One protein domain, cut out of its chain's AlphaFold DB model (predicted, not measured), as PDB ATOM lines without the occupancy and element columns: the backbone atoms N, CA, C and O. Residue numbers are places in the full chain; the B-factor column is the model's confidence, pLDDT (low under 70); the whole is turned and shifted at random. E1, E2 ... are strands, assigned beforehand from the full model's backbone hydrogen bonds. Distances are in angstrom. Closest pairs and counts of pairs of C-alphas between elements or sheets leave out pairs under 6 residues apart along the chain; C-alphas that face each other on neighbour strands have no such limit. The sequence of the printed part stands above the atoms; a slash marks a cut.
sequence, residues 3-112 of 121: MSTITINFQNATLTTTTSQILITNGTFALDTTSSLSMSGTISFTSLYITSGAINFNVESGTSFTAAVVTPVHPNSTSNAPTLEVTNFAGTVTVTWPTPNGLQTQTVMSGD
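AT A GLANCE: This is residues 3 to 112 of the 121 residues of an uncharacterized protein of Sphingomonas leidyi (UniProt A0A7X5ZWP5). Two sheets lie face to face as a sandwich, their strands running nearly along one another: a larger, twisted sheet of E1, E3, E4, E7, E9 and E10 covers a flatter one of E5, E6, E2 and E8. At one end of the sandwich E1 and E9 bend toward the smaller sheet; at the other end E7 bends toward it, with the short E3 beside its last residues. The printed part has 110 residues, with ten named strands, E1 to E10 in order along it, and no named helix; the class is all strand. The smaller sheet has the order E5, E6, E2, E8, all antiparallel, and the neighbour pairs of the larger, branched sheet are antiparallel too. The whole is compact, with a radius of gyration of the C-alphas of 13.5 A, and only just elongated, with spans of 39 by 26 by 22 A.

IN THESE COORDINATES: E1, residues 4 to 15, begins with C-alpha 4 at (34.146, 93.189, 45.994), is 27.2 A long and bends by 90 degrees at residue 12, with C-alpha 12 at (26.244, 68.627, 42.462). E2 is residues 19 to 25, 18.7 A long. The short E3, residues 27 to 29, is followed by E4, residues 36 to 40, E5, residues 45 to 50, and E6, residues 54 to 59. E7, residues 64 to 75, measures 31.0 A and bends by 59 degrees at residue 72. After E8, residues 83 to 86, comes E9, residues 89 to 99, 26.6 A long, which bends by 66 degrees at residue 92. E10, residues 102 to 108, is 19.3 A long and ends with C-alpha 108 at (37.342, 74.493, 48.033).

HOW THE PARTS SIT: In the larger sheet E7 lies on one side of E1 and E9 on the other side. N 8 and O 69, 2.8 A, are within hydrogen-bond range between E1 and E7, and N 9 and O 94, 2.8 A, between E1 and E9. E7 has three neighbours: E1 on one side, and on the other side E4 beside residues 66 to 70 and E3 beside residues 72 to 75. N 38 and O 68, 2.9 A, are within hydrogen-bond range between E4 and E7, and N 28 and O 74, 2.8 A, between E3 and E7. E9 and E10 form a hairpin, at 160 degrees between directions, with N 97 and O 104 at 2.9 A. In the smaller sheet E5 and E8 are the edge strands. E5 and E6 form a hairpin, with N 56 and O 49 at 2.9 A. E6 and E2 have N 57 and O 20 at 2.8 A, and E2 and E8 have N 23 and O 85 at 2.8 A. Between the two sheets, the parts that face each other are 9.2 A centre to centre, and their best planes are 8 degrees apart. The closest C-alphas of E2 and E9, those of Ser 20 and Phe 89, are at 6.9 A; those of E3 and E6, Phe 29 and Ala 54, are at 7.4 A. E4 is apart from E6, and E5 from E7.

THE WHOLE: The two C-alphas farthest apart, those of Thr 42 and Ser 79, are 41.5 A from each other. The printed part, residues 3 to 112, has no cut. No link is long; those from E3 to E4 and from E7 to E8 are short, and the others are tight. The mean pLDDT of the printed part is 92.4, and no printed residue is under 70.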
ATOM      1  N   MET A   3      34.764  97.291  48.354       87.88
ATOM      2  CA  MET A   3      34.032  96.040  48.513       87.88
ATOM      3  C   MET A   3      34.038  95.321  47.178       87.88
ATOM      4  O   MET A   3      33.825  95.961  46.150       87.88
ATOM      5  N   SER A   4      34.171  93.997  47.210       92.31
ATOM      6  CA  SER A   4      34.146  93.189  45.994       92.31
ATOM      7  C   SER A   4      33.177  92.035  46.075       92.31
ATOM      8  O   SER A   4      33.049  91.367  47.099       92.31
ATOM      9  N   THR A   5      32.504  91.790  44.956       94.06
ATOM     10  CA  THR A   5      31.564  90.685  44.806       94.06
ATOM     11  C   THR A   5      32.309  89.394  44.526       94.06
ATOM     12  O   THR A   5      33.100  89.314  43.586       94.06
ATOM     13  N   ILE A   6      32.017  88.373  45.324       95.56
ATOM     14  CA  ILE A   6      32.473  87.006  45.095       95.56
ATOM     15  C   ILE A   6      31.309  86.124  44.667       95.56
ATOM     16  O   ILE A   6      30.148  86.411  44.971       95.56
ATOM     17  N   THR A   7      31.644  85.014  44.020       97.12
ATOM     18  CA  THR A   7      30.692  83.963  43.673       97.12
ATOM     19  C   THR A   7      31.154  82.639  44.260       97.12
ATOM     20  O   THR A   7      32.295  82.242  44.050       97.12
ATOM     21  N   ILE A   8      30.269  81.934  44.956       97.12
ATOM     22  CA  ILE A   8      30.518  80.609  45.527       97.12
ATOM     23  C   ILE A   8      29.566  79.635  44.846       97.12
ATOM     24  O   ILE A   8      28.351  79.753  44.993       97.12
ATOM     25  N   ASN A   9      30.111  78.700  44.077       97.25
ATOM     26  CA  ASN A   9      29.344  77.742  43.294       97.25
ATOM     27  C   ASN A   9      29.446  76.348  43.899       97.25
ATOM     28  O   ASN A   9      30.537  75.805  44.036       97.25
ATOM     29  N   PHE A  10      28.296  75.750  44.173       94.81
ATOM     30  CA  PHE A  10      28.128  74.346  44.514       94.81
ATOM     31  C   PHE A  10      27.691  73.610  43.250       94.81
ATOM     32  O   PHE A  10      26.644  73.929  42.689       94.81
ATOM     33  N   GLN A  11      28.476  72.636  42.795       93.94
ATOM     34  CA  GLN A  11      28.180  71.822  41.618       93.94
ATOM     35  C   GLN A  11      27.941  70.380  42.049       93.94
ATOM     36  O   GLN A  11      28.886  69.685  42.428       93.94
ATOM     37  N   ASN A  12      26.679  69.942  41.979       90.38
ATOM     38  CA  ASN A  12      26.244  68.627  42.462       90.38
ATOM     39  C   ASN A  12      26.778  68.329  43.874       90.38
ATOM     40  O   ASN A  12      27.315  67.250  44.129       90.38
ATOM     41  N   ALA A  13      26.696  69.319  44.766       91.06
ATOM     42  CA  ALA A  13      27.180  69.171  46.127       91.06
ATOM     43  C   ALA A  13      26.129  68.461  46.982       91.06
ATOM     44  O   ALA A  13      24.932  68.700  46.825       91.06
ATOM     45  N   THR A  14      26.584  67.630  47.912       92.69
ATOM     46  CA  THR A  14      25.747  66.943  48.897       92.69
ATOM     47  C   THR A  14      26.160  67.392  50.287       92.69
ATOM     48  O   THR A  14      27.340  67.304  50.620       92.69
ATOM     49  N   LEU A  15      25.226  67.849  51.123       91.69
ATOM     50  CA  LEU A  15      25.572  68.189  52.506       91.69
ATOM     51  C   LEU A  15      25.731  66.920  53.337       91.69
ATOM     52  O   LEU A  15      24.853  66.057  53.353       91.69
ATOM     53  N   THR A  16      26.874  66.794  54.007       92.06
ATOM     54  CA  THR A  16      27.255  65.599  54.778       92.06
ATOM     55  C   THR A  16      26.728  65.627  56.209       92.06
ATOM     56  O   THR A  16      26.814  64.628  56.918       92.06
ATOM     57  N   THR A  17      26.174  66.765  56.629       92.75
ATOM     58  CA  THR A  17      25.480  66.948  57.905       92.75
ATOM     59  C   THR A  17      24.241  67.824  57.697       92.75
ATOM     60  O   THR A  17      24.006  68.337  56.602       92.75
ATOM     61  N   THR A  18      23.451  68.035  58.752       92.56
ATOM     62  CA  THR A  18      22.265  68.908  58.709       92.56
ATOM     63  C   THR A  18      22.587  70.403  58.649       92.56
ATOM     64  O   THR A  18      21.677  71.219  58.528       92.56
ATOM     65  N   THR A  19      23.861  70.779  58.771       91.62
ATOM     66  CA  THR A  19      24.316  72.173  58.793       91.62
ATOM     67  C   THR A  19      25.560  72.329  57.925       91.62
ATOM     68  O   THR A  19      26.602  71.752  58.229       91.62
ATOM     69  N   SER A  20      25.490  73.141  56.877       92.94
ATOM     70  CA  SER A  20      26.656  73.568  56.100       92.94
ATOM     71  C   SER A  20      26.823  75.071  56.219       92.94
ATOM     72  O   SER A  20      25.841  75.818  56.227       92.94
ATOM     73  N   GLN A  21      28.068  75.516  56.331       95.44
ATOM     74  CA  GLN A  21      28.383  76.917  56.528       95.44
ATOM     75  C   GLN A  21      29.445  77.359  55.533       95.44
ATOM     76  O   GLN A  21      30.417  76.647  55.297       95.44
ATOM     77  N   ILE A  22      29.260  78.559  54.991       96.62
ATOM     78  CA  ILE A  22      30.315  79.352  54.369       96.62
ATOM     79  C   ILE A  22      30.732  80.386  55.411       96.62
ATOM     80  O   ILE A  22      29.971  81.314  55.690       96.62
ATOM     81  N   LEU A  23      31.904  80.210  56.003       97.75
ATOM     82  CA  LEU A  23      32.485  81.107  56.994       97.75
ATOM     83  C   LEU A  23      33.456  82.065  56.304       97.75
ATOM     84  O   LEU A  23      34.249  81.640  55.465       97.75
ATOM     85  N   ILE A  24      33.422  83.341  56.686       96.69
ATOM     86  CA  ILE A  24      34.429  84.322  56.291       96.69
ATOM     87  C   ILE A  24      35.226  84.797  57.505       96.69
ATOM     88  O   ILE A  24      34.675  85.123  58.555       96.69
ATOM     89  N   THR A  25      36.545  84.854  57.350       96.19
ATOM     90  CA  THR A  25      37.466  85.482  58.305       96.19
ATOM     91  C   THR A  25      38.313  86.531  57.588       96.19
ATOM     92  O   THR A  25      38.415  86.528  56.362       96.19
ATOM     93  N   ASN A  26      38.859  87.500  58.331       94.56
ATOM     94  CA  ASN A  26      39.536  88.686  57.768       94.56
ATOM     95  C   ASN A  26      38.677  89.507  56.778       94.56
ATOM     96  O   ASN A  26      39.187  90.350  56.041       94.56
ATOM     97  N   GLY A  27      37.361  89.312  56.810       93.62
ATOM     98  CA  GLY A  27      36.365  90.062  56.063       93.62
ATOM     99  C   GLY A  27      34.965  89.777  56.594       93.62
ATOM    100  O   GLY A  27      34.798  88.968  57.508       93.62
ATOM    101  N   THR A  28      33.971  90.438  56.014       94.81
ATOM    102  CA  THR A  28      32.553  90.238  56.320       94.81
ATOM    103  C   THR A  28      31.705  90.274  55.057       94.81
ATOM    104  O   THR A  28      31.985  91.059  54.150       94.81
ATOM    105  N   PHE A  29      30.626  89.497  55.028       93.56
ATOM    106  CA  PHE A  29      29.567  89.639  54.032       93.56
ATOM    107  C   PHE A  29      28.823  90.964  54.232       93.56
ATOM    108  O   PHE A  29      28.429  91.304  55.352       93.56
ATOM    109  N   ALA A  30      28.632  91.709  53.147       90.25
ATOM    110  CA  ALA A  30      27.878  92.953  53.145       90.25
ATOM    111  C   ALA A  30      26.372  92.649  53.138       90.25
ATOM    112  O   ALA A  30      25.820  92.198  52.134       90.25
ATOM    113  N   LEU A  31      25.703  92.867  54.272       86.25
ATOM    114  CA  LEU A  31      24.270  92.566  54.435       86.25
ATOM    115  C   LEU A  31      23.352  93.682  53.923       86.25
ATOM    116  O   LEU A  31      22.158  93.467  53.735       86.25
ATOM    117  N   ASP A  32      23.902  94.876  53.747       84.56
ATOM    118  CA  ASP A  32      23.225  96.102  53.324       84.56
ATOM    119  C   ASP A  32      23.211  96.289  51.800       84.56
ATOM    120  O   ASP A  32      22.580  97.213  51.288       84.56
ATOM    121  N   THR A  33      23.882  95.402  51.065       84.12
ATOM    122  CA  THR A  33      23.979  95.449  49.607       84.12
ATOM    123  C   THR A  33      23.303  94.245  48.963       84.12
ATOM    124  O   THR A  33      23.107  93.193  49.578       84.12
ATOM    125  N   THR A  34      22.912  94.401  47.697       74.06
ATOM    126  CA  THR A  34      22.223  93.350  46.946       74.06
ATOM    127  C   THR A  34      23.112  92.113  46.816       74.06
ATOM    128  O   THR A  34      24.077  92.103  46.056       74.06
ATOM    129  N   SER A  35      22.741  91.053  47.528       81.06
ATOM    130  CA  SER A  35      23.260  89.698  47.347       81.06
ATOM    131  C   SER A  35      22.230  88.852  46.598       81.06
ATOM    132  O   SER A  35      21.030  89.133  46.650       81.06
ATOM    133  N   SER A  36      22.674  87.803  45.912       86.81
ATOM    134  CA  SER A  36      21.769  86.828  45.307       86.81
ATOM    135  C   SER A  36      22.170  85.400  45.657       86.81
ATOM    136  O   SER A  36      23.346  85.057  45.775       86.81
ATOM    137  N   LEU A  37      21.154  84.564  45.843       88.31
ATOM    138  CA  LEU A  37      21.286  83.123  45.982       88.31
ATOM    139  C   LEU A  37      20.414  82.490  44.906       88.31
ATOM    140  O   LEU A  37      19.205  82.720  44.871       88.31
ATOM    141  N   SER A  38      21.022  81.686  44.044       90.25
ATOM    142  CA  SER A  38      20.299  80.815  43.125       90.25
ATOM    143  C   SER A  38      20.560  79.366  43.506       90.25
ATOM    144  O   SER A  38      21.679  78.985  43.839       90.25
ATOM    145  N   MET A  39      19.508  78.554  43.493       87.94
ATOM    146  CA  MET A  39      19.589  77.130  43.793       87.94
ATOM    147  C   MET A  39      18.706  76.367  42.819       87.94
ATOM    148  O   MET A  39      17.630  76.840  42.451       87.94
ATOM    149  N   SER A  40      19.156  75.190  42.403       85.25
ATOM    150  CA  SER A  40      18.393  74.284  41.555       85.25
ATOM    151  C   SER A  40      18.300  72.899  42.191       85.25
ATOM    152  O   SER A  40      19.252  72.398  42.795       85.25
ATOM    153  N   GLY A  41      17.119  72.293  42.052       77.88
ATOM    154  CA  GLY A  41      16.756  71.023  42.682       77.88
ATOM    155  C   GLY A  41      15.688  71.179  43.767       77.88
ATOM    156  O   GLY A  41      15.226  72.282  44.060       77.88
ATOM    157  N   THR A  42      15.286  70.052  44.351       81.31
ATOM    158  CA  THR A  42      14.362  70.017  45.491       81.31
ATOM    159  C   THR A  42      15.172  70.068  46.777       81.31
ATOM    160  O   THR A  42      15.920  69.138  47.066       81.31
ATOM    161  N   ILE A  43      15.027  71.149  47.541       85.00
ATOM    162  CA  ILE A  43      15.805  71.390  48.759       85.00
ATOM    163  C   ILE A  43      14.843  71.707  49.901       85.00
ATOM    164  O   ILE A  43      14.111  72.696  49.847       85.00
ATOM    165  N   SER A  44      14.857  70.872  50.937       85.88
ATOM    166  CA  SER A  44      14.051  71.062  52.144       85.88
ATOM    167  C   SER A  44      14.891  71.744  53.219       85.88
ATOM    168  O   SER A  44      15.696  71.106  53.897       85.88
ATOM    169  N   PHE A  45      14.712  73.055  53.370       87.88
ATOM    170  CA  PHE A  45      15.387  73.827  54.407       87.88
ATOM    171  C   PHE A  45      14.652  73.739  55.739       87.88
ATOM    172  O   PHE A  45      13.449  73.981  55.810       87.88
ATOM    173  N   THR A  46      15.402  73.493  56.811       92.44
ATOM    174  CA  THR A  46      14.948  73.839  58.164       92.44
ATOM    175  C   THR A  46      15.165  75.326  58.425       92.44
ATOM    176  O   THR A  46      14.301  75.990  58.991       92.44
ATOM    177  N   SER A  47      16.287  75.878  57.951       93.25
ATOM    178  CA  SER A  47      16.537  77.319  57.927       93.25
ATOM    179  C   SER A  47      17.645  77.687  56.939       93.25
ATOM    180  O   SER A  47      18.606  76.938  56.766       93.25
ATOM    181  N   LEU A  48      17.563  78.890  56.378       92.19
ATOM    182  CA  LEU A  48      18.616  79.529  55.594       92.19
ATOM    183  C   LEU A  48      18.783  80.951  56.123       92.19
ATOM    184  O   LEU A  48      17.809  81.702  56.175       92.19
ATOM    185  N   TYR A  49      19.993  81.317  56.531       91.69
ATOM    186  CA  TYR A  49      20.253  82.658  57.044       91.69
ATOM    187  C   TYR A  49      21.685  83.105  56.784       91.69
ATOM    188  O   TYR A  49      22.603  82.301  56.609       91.69
ATOM    189  N   ILE A  50      21.860  84.422  56.779       91.25
ATOM    190  CA  ILE A  50      23.129  85.089  56.525       91.25
ATOM    191  C   ILE A  50      23.419  86.025  57.694       91.25
ATOM    192  O   ILE A  50      22.534  86.708  58.205       91.25
ATOM    193  N   THR A  51      24.675  86.044  58.113       93.44
ATOM    194  CA  THR A  51      25.253  86.975  59.080       93.44
ATOM    195  C   THR A  51      26.466  87.641  58.438       93.44
ATOM    196  O   THR A  51      26.929  87.205  57.386       93.44
ATOM    197  N   SER A  52      27.033  88.662  59.079       92.50
ATOM    198  CA  SER A  52      28.249  89.305  58.571       92.50
ATOM    199  C   SER A  52      29.440  88.342  58.486       92.50
ATOM    200  O   SER A  52      30.317  88.549  57.659       92.50
ATOM    201  N   GLY A  53      29.480  87.287  59.305       95.44
ATOM    202  CA  GLY A  53      30.578  86.314  59.323       95.44
ATOM    203  C   GLY A  53      30.285  84.993  58.615       95.44
ATOM    204  O   GLY A  53      31.211  84.232  58.360       95.44
ATOM    205  N   ALA A  54      29.025  84.682  58.310       95.69
ATOM    206  CA  ALA A  54      28.665  83.357  57.815       95.69
ATOM    207  C   ALA A  54      27.360  83.322  57.019       95.69
ATOM    208  O   ALA A  54      26.387  83.984  57.384       95.69
ATOM    209  N   ILE A  55      27.310  82.445  56.018       94.50
ATOM    210  CA  ILE A  55      26.089  82.000  55.338       94.50
ATOM    211  C   ILE A  55      25.831  80.557  55.767       94.50
ATOM    212  O   ILE A  55      26.709  79.709  55.621       94.50
ATOM    213  N   ASN A  56      24.646  80.278  56.306       94.00
ATOM    214  CA  ASN A  56      24.298  78.972  56.861       94.00
ATOM    215  C   ASN A  56      23.155  78.328  56.079       94.00
ATOM    216  O   ASN A  56      22.088  78.923  55.914       94.00
ATOM    217  N   PHE A  57      23.372  77.079  55.676       92.31
ATOM    218  CA  PHE A  57      22.399  76.210  55.031       92.31
ATOM    219  C   PHE A  57      22.066  75.071  55.987       92.31
ATOM    220  O   PHE A  57      22.886  74.175  56.199       92.31
ATOM    221  N   ASN A  58      20.858  75.091  56.545       93.31
ATOM    222  CA  ASN A  58      20.379  74.000  57.379       93.31
ATOM    223  C   ASN A  58      19.317  73.215  56.611       93.31
ATOM    224  O   ASN A  58      18.233  73.722  56.314       93.31
ATOM    225  N   VAL A  59      19.648  71.974  56.282       90.38
ATOM    226  CA  VAL A  59      18.841  71.057  55.464       90.38
ATOM    227  C   VAL A  59      18.900  69.657  56.068       90.38
ATOM    228  O   VAL A  59      19.604  69.414  57.047       90.38
ATOM    229  N   GLU A  60      18.180  68.710  55.482       91.81
ATOM    230  CA  GLU A  60      18.373  67.297  55.796       91.81
ATOM    231  C   GLU A  60      19.744  66.800  55.300       91.81
ATOM    232  O   GLU A  60      20.166  67.108  54.181       91.81
ATOM    233  N   SER A  61      20.447  66.012  56.118       92.06
ATOM    234  CA  SER A  61      21.714  65.389  55.715       92.06
ATOM    235  C   SER A  61      21.519  64.512  54.474       92.06
ATOM    236  O   SER A  61      20.551  63.765  54.384       92.06
ATOM    237  N   GLY A  62      22.451  64.571  53.524       90.88
ATOM    238  CA  GLY A  62      22.342  63.876  52.237       90.88
ATOM    239  C   GLY A  62      21.599  64.665  51.154       90.88
ATOM    240  O   GLY A  62      21.552  64.221  50.004       90.88
ATOM    241  N   THR A  63      21.068  65.853  51.467       91.31
ATOM    242  CA  THR A  63      20.471  66.736  50.456       91.31
ATOM    243  C   THR A  63      21.512  67.128  49.416       91.31
ATOM    244  O   THR A  63      22.587  67.622  49.759       91.31
ATOM    245  N   SER A  64      21.171  66.924  48.144       90.88
ATOM    246  CA  SER A  64      22.027  67.255  47.006       90.88
ATOM    247  C   SER A  64      21.451  68.424  46.219       90.88
ATOM    248  O   SER A  64      20.252  68.456  45.945       90.88
ATOM    249  N   PHE A  65      22.298  69.380  45.849       89.31
ATOM    250  CA  PHE A  65      21.884  70.570  45.116       89.31
ATOM    251  C   PHE A  65      23.002  71.153  44.253       89.31
ATOM    252  O   PHE A  65      24.188  70.858  44.414       89.31
ATOM    253  N   THR A  66      22.602  72.033  43.340       92.56
ATOM    254  CA  THR A  66      23.497  72.989  42.688       92.56
ATOM    255  C   THR A  66      23.072  74.388  43.109       92.56
ATOM    256  O   THR A  66      21.877  74.686  43.163       92.56
ATOM    257  N   ALA A  67      24.031  75.240  43.456       92.75
ATOM    258  CA  ALA A  67      23.748  76.592  43.921       92.75
ATOM    259  C   ALA A  67      24.853  77.569  43.533       92.75
ATOM    260  O   ALA A  67      26.015  77.184  43.438       92.75
ATOM    261  N   ALA A  68      24.489  78.836  43.371       95.19
ATOM    262  CA  ALA A  68      25.424  79.944  43.283       95.19
ATOM    263  C   ALA A  68      25.047  81.008  44.316       95.19
ATOM    264  O   ALA A  68      23.925  81.519  44.330       95.19
ATOM    265  N   VAL A  69      25.998  81.341  45.179       94.75
ATOM    266  CA  VAL A  69      25.916  82.461  46.116       94.75
ATOM    267  C   VAL A  69      26.743  83.592  45.531       94.75
ATOM    268  O   VAL A  69      27.952  83.443  45.385       94.75
ATOM    269  N   VAL A  70      26.117  84.721  45.217       95.44
ATOM    270  CA  VAL A  70      26.806  85.938  44.784       95.44
ATOM    271  C   VAL A  70      26.651  86.966  45.891       95.44
ATOM    272  O   VAL A  70      25.543  87.424  46.172       95.44
ATOM    273  N   THR A  71      27.754  87.303  46.552       93.31
ATOM    274  CA  THR A  71      27.719  88.158  47.740       93.31
ATOM    275  C   THR A  71      28.886  89.138  47.754       93.31
ATOM    276  O   THR A  71      30.015  88.758  47.425       93.31
ATOM    277  N   PRO A  72      28.648  90.408  48.105       93.50
ATOM    278  CA  PRO A  72      29.730  91.353  48.305       93.50
ATOM    279  C   PRO A  72      30.445  91.131  49.640       93.50
ATOM    280  O   PRO A  72      29.830  90.843  50.666       93.50
ATOM    281  N   VAL A  73      31.767  91.274  49.619       93.94
ATOM    282  CA  VAL A  73      32.649  91.080  50.770       93.94
ATOM    283  C   VAL A  73      33.417  92.363  51.059       93.94
ATOM    284  O   VAL A  73      34.066  92.935  50.179       93.94
ATOM    285  N   HIS A  74      33.379  92.777  52.325       92.25
ATOM    286  CA  HIS A  74      34.257  93.801  52.872       92.25
ATOM    287  C   HIS A  74      35.488  93.138  53.489       92.25
ATOM    288  O   HIS A  74      35.334  92.357  54.429       92.25
ATOM    289  N   PRO A  75      36.710  93.437  53.026       91.31
ATOM    290  CA  PRO A  75      37.903  93.036  53.753       91.31
ATOM    291  C   PRO A  75      38.017  93.849  55.050       91.31
ATOM    292  O   PRO A  75      37.751  95.054  55.069       91.31
ATOM    293  N   ASN A  76      38.453  93.205  56.135       89.00
ATOM    294  CA  ASN A  76      38.635  93.866  57.435       89.00
ATOM    295  C   ASN A  76      39.923  94.702  57.497       89.00
ATOM    296  O   ASN A  76      40.094  95.507  58.410       89.00
ATOM    297  N   SER A  77      40.851  94.492  56.560       84.62
ATOM    298  CA  SER A  77      42.091  95.257  56.419       84.62
ATOM    299  C   SER A  77      42.612  95.156  54.984       84.62
ATOM    300  O   SER A  77      42.292  94.204  54.281       84.62
ATOM    301  N   THR A  78      43.472  96.082  54.565       78.75
ATOM    302  CA  THR A  78      44.188  95.989  53.280       78.75
ATOM    303  C   THR A  78      45.403  95.058  53.337       78.75
ATOM    304  O   THR A  78      45.986  94.753  52.303       78.75
ATOM    305  N   SER A  79      45.822  94.647  54.536       82.69
ATOM    306  CA  SER A  79      47.024  93.830  54.754       82.69
ATOM    307  C   SER A  79      46.734  92.331  54.782       82.69
ATOM    308  O   SER A  79      47.608  91.545  54.433       82.69
ATOM    309  N   ASN A  80      45.515  91.939  55.165       86.19
ATOM    310  CA  ASN A  80      45.087  90.546  55.225       86.19
ATOM    311  C   ASN A  80      43.930  90.330  54.253       86.19
ATOM    312  O   ASN A  80      42.864  90.926  54.416       86.19
ATOM    313  N   ALA A  81      44.146  89.463  53.267       92.44
ATOM    314  CA  ALA A  81      43.083  89.025  52.378       92.44
ATOM    315  C   ALA A  81      41.994  88.269  53.166       92.44
ATOM    316  O   ALA A  81      42.326  87.564  54.126       92.44
ATOM    317  N   PRO A  82      40.715  88.371  52.762       95.25
ATOM    318  CA  PRO A  82      39.670  87.540  53.333       95.25
ATOM    319  C   PRO A  82      39.973  86.055  53.125       95.25
ATOM    320  O   PRO A  82      40.542  85.652  52.106       95.25
ATOM    321  N   THR A  83      39.547  85.237  54.075       96.88
ATOM    322  CA  THR A  83      39.640  83.782  54.002       96.88
ATOM    323  C   THR A  83      38.232  83.209  54.069       96.88
ATOM    324  O   THR A  83      37.433  83.642  54.897       96.88
ATOM    325  N   LEU A  84      37.931  82.246  53.201       97.44
ATOM    326  CA  LEU A  84      36.656  81.537  53.183       97.44
ATOM    327  C   LEU A  84      36.852  80.070  53.511       97.44
ATOM    328  O   LEU A  84      37.733  79.426  52.952       97.44
ATOM    329  N   GLU A  85      35.979  79.533  54.342       97.88
ATOM    330  CA  GLU A  85      35.884  78.106  54.621       97.88
ATOM    331  C   GLU A  85      34.460  77.653  54.315       97.88
ATOM    332  O   GLU A  85      33.497  78.309  54.711       97.88
ATOM    333  N   VAL A  86      34.315  76.541  53.599       96.81
ATOM    334  CA  VAL A  86      33.009  75.917  53.368       96.81
ATOM    335  C   VAL A  86      33.029  74.548  54.028       96.81
ATOM    336  O   VAL A  86      33.950  73.772  53.792       96.81
ATOM    337  N   THR A  87      32.040  74.246  54.864       96.75
ATOM    338  CA  THR A  87      32.032  73.035  55.697       96.75
ATOM    339  C   THR A  87      30.904  72.078  55.336       96.75
ATOM    340  O   THR A  87      29.868  72.468  54.793       96.75
ATOM    341  N   ASN A  88      31.094  70.808  55.697       95.38
ATOM    342  CA  ASN A  88      30.082  69.753  55.668       95.38
ATOM    343  C   ASN A  88      29.444  69.512  54.293       95.38
ATOM    344  O   ASN A  88      28.225  69.356  54.187       95.38
ATOM    345  N   PHE A  89      30.265  69.459  53.244       94.75
ATOM    346  CA  PHE A  89      29.816  69.092  51.904       94.75
ATOM    347  C   PHE A  89      30.692  67.993  51.287       94.75
ATOM    348  O   PHE A  89      31.867  67.838  51.612       94.75
ATOM    349  N   ALA A  90      30.105  67.250  50.357       94.62
ATOM    350  CA  ALA A  90      30.778  66.403  49.384       94.62
ATOM    351  C   ALA A  90      30.459  66.921  47.973       94.62
ATOM    352  O   ALA A  90      29.426  67.557  47.769       94.62
ATOM    353  N   GLY A  91      31.329  66.656  46.998       92.38
ATOM    354  CA  GLY A  91      31.202  67.178  45.631       92.38
ATOM    355  C   GLY A  91      32.108  68.385  45.376       92.38
ATOM    356  O   GLY A  91      33.120  68.560  46.054       92.38
ATOM    357  N   THR A  92      31.768  69.200  44.377       95.00
ATOM    358  CA  THR A  92      32.627  70.304  43.924       95.00
ATOM    359  C   THR A  92      32.075  71.643  44.393       95.00
ATOM    360  O   THR A  92      30.979  72.038  43.994       95.00
ATOM    361  N   VAL A  93      32.870  72.379  45.170       96.88
ATOM    362  CA  VAL A  93      32.608  73.785  45.499       96.88
ATOM    363  C   VAL A  93      33.736  74.641  44.946       96.88
ATOM    364  O   VAL A  93      34.906  74.318  45.137       96.88
ATOM    365  N   THR A  94      33.404  75.726  44.254       98.00
ATOM    366  CA  THR A  94      34.385  76.708  43.783       98.00
ATOM    367  C   THR A  94      34.043  78.099  44.287       98.00
ATOM    368  O   THR A  94      32.877  78.452  44.432       98.00
ATOM    369  N   VAL A  95      35.069  78.903  44.536       98.00
ATOM    370  CA  VAL A  95      34.934  80.326  44.838       98.00
ATOM    371  C   VAL A  95      35.625  81.106  43.738       98.00
ATOM    372  O   VAL A  95      36.761  80.791  43.384       98.00
ATOM    373  N   THR A  96      34.952  82.128  43.226       97.88
ATOM    374  CA  THR A  96      35.472  83.080  42.249       97.88
ATOM    375  C   THR A  96      35.471  84.485  42.843       97.88
ATOM    376  O   THR A  96      34.462  84.915  43.399       97.88
ATOM    377  N   TRP A  97      36.580  85.213  42.714       96.44
ATOM    378  CA  TRP A  97      36.726  86.587  43.204       96.44
ATOM    379  C   TRP A  97      37.544  87.453  42.235       96.44
ATOM    380  O   TRP A  97      38.347  86.923  41.461       96.44
ATOM    381  N   PRO A  98      37.360  88.785  42.247       95.44
ATOM    382  CA  PRO A  98      38.171  89.689  41.446       95.44
ATOM    383  C   PRO A  98      39.570  89.882  42.042       95.44
ATOM    384  O   PRO A  98      39.749  90.027  43.253       95.44
ATOM    385  N   THR A  99      40.560  89.945  41.157       93.56
ATOM    386  CA  THR A  99      41.941  90.353  41.442       93.56
ATOM    387  C   THR A  99      42.355  91.461  40.465       93.56
ATOM    388  O   THR A  99      41.687  91.641  39.440       93.56
ATOM    389  N   PRO A 100      43.474  92.175  40.695       91.31
ATOM    390  CA  PRO A 100      43.993  93.155  39.737       91.31
ATOM    391  C   PRO A 100      44.237  92.605  38.321       91.31
ATOM    392  O   PRO A 100      44.234  93.371  37.363       91.31
ATOM    393  N   ASN A 101      44.424  91.288  38.181       92.81
ATOM    394  CA  ASN A 101      44.714  90.625  36.907       92.81
ATOM    395  C   ASN A 101      43.485  89.934  36.286       92.81
ATOM    396  O   ASN A 101      43.623  89.210  35.303       92.81
ATOM    397  N   GLY A 102      42.291  90.131  36.855       94.12
ATOM    398  CA  GLY A 102      41.050  89.483  36.427       94.12
ATOM    399  C   GLY A 102      40.455  88.560  37.491       94.12
ATOM    400  O   GLY A 102      40.854  88.580  38.656       94.12
ATOM    401  N   LEU A 103      39.458  87.766  37.099       96.88
ATOM    402  CA  LEU A 103      38.796  86.829  38.009       96.88
ATOM    403  C   LEU A 103      39.707  85.639  38.322       96.88
ATOM    404  O   LEU A 103      40.245  85.005  37.415       96.88
ATOM    405  N   GLN A 104      39.823  85.308  39.602       97.31
ATOM    406  CA  GLN A 104      40.467  84.092  40.079       97.31
ATOM    407  C   GLN A 104      39.402  83.123  40.583       97.31
ATOM    408  O   GLN A 104      38.462  83.543  41.250       97.31
ATOM    409  N   THR A 105      39.565  81.834  40.280       97.75
ATOM    410  CA  THR A 105      38.683  80.761  40.753       97.75
ATOM    411  C   THR A 105      39.506  79.684  41.442       97.75
ATOM    412  O   THR A 105      40.535  79.264  40.915       97.75
ATOM    413  N   GLN A 106      39.035  79.207  42.589       98.00
ATOM    414  CA  GLN A 106      39.657  78.113  43.326       98.00
ATOM    415  C   GLN A 106      38.609  77.101  43.784       98.00
ATOM    416  O   GLN A 106      37.520  77.478  44.217       98.00
ATOM    417  N   THR A 107      38.946  75.816  43.695       97.38
ATOM    418  CA  THR A 107      38.154  74.736  44.295       97.38
ATOM    419  C   THR A 107      38.400  74.693  45.800       97.38
ATOM    420  O   THR A 107      39.547  74.738  46.242       97.38
ATOM    421  N   VAL A 108      37.324  74.596  46.573       96.50
ATOM    422  CA  VAL A 108      37.342  74.493  48.033       96.50
ATOM    423  C   VAL A 108      37.284  73.024  48.431       96.50
ATOM    424  O   VAL A 108      36.522  72.252  47.847       96.50
ATOM    425  N   MET A 109      38.069  72.645  49.436       96.50
ATOM    426  CA  MET A 109      37.932  71.362  50.123       96.50
ATOM    427  C   MET A 109      37.128  71.578  51.408       96.50
ATOM    428  O   MET A 109      37.267  72.607  52.066       96.50
ATOM    429  N   SER A 110      36.221  70.652  51.733       96.56
ATOM    430  CA  SER A 110      35.314  70.821  52.874       96.56
ATOM    431  C   SER A 110      36.087  70.918  54.187       96.56
ATOM    432  O   SER A 110      36.760  69.966  54.567       96.56
ATOM    433  N   GLY A 111      35.914  72.029  54.905       96.00
ATOM    434  CA  GLY A 111      36.617  72.320  56.158       96.00
ATOM    435  C   GLY A 111      38.024  72.893  55.984       96.00
ATOM    436  O   GLY A 111      38.671  73.190  56.981       96.00
ATOM    437  N   ASP A 112      38.491  73.081  54.745       96.94
ATOM    438  CA  ASP A 112      39.797  73.673  54.464       96.94
ATOM    439  C   ASP A 112      39.632  75.131  54.005       96.94
ATOM    440  O   ASP A 112      39.094  75.391  52.919       96.94
TER     441      ASP A 112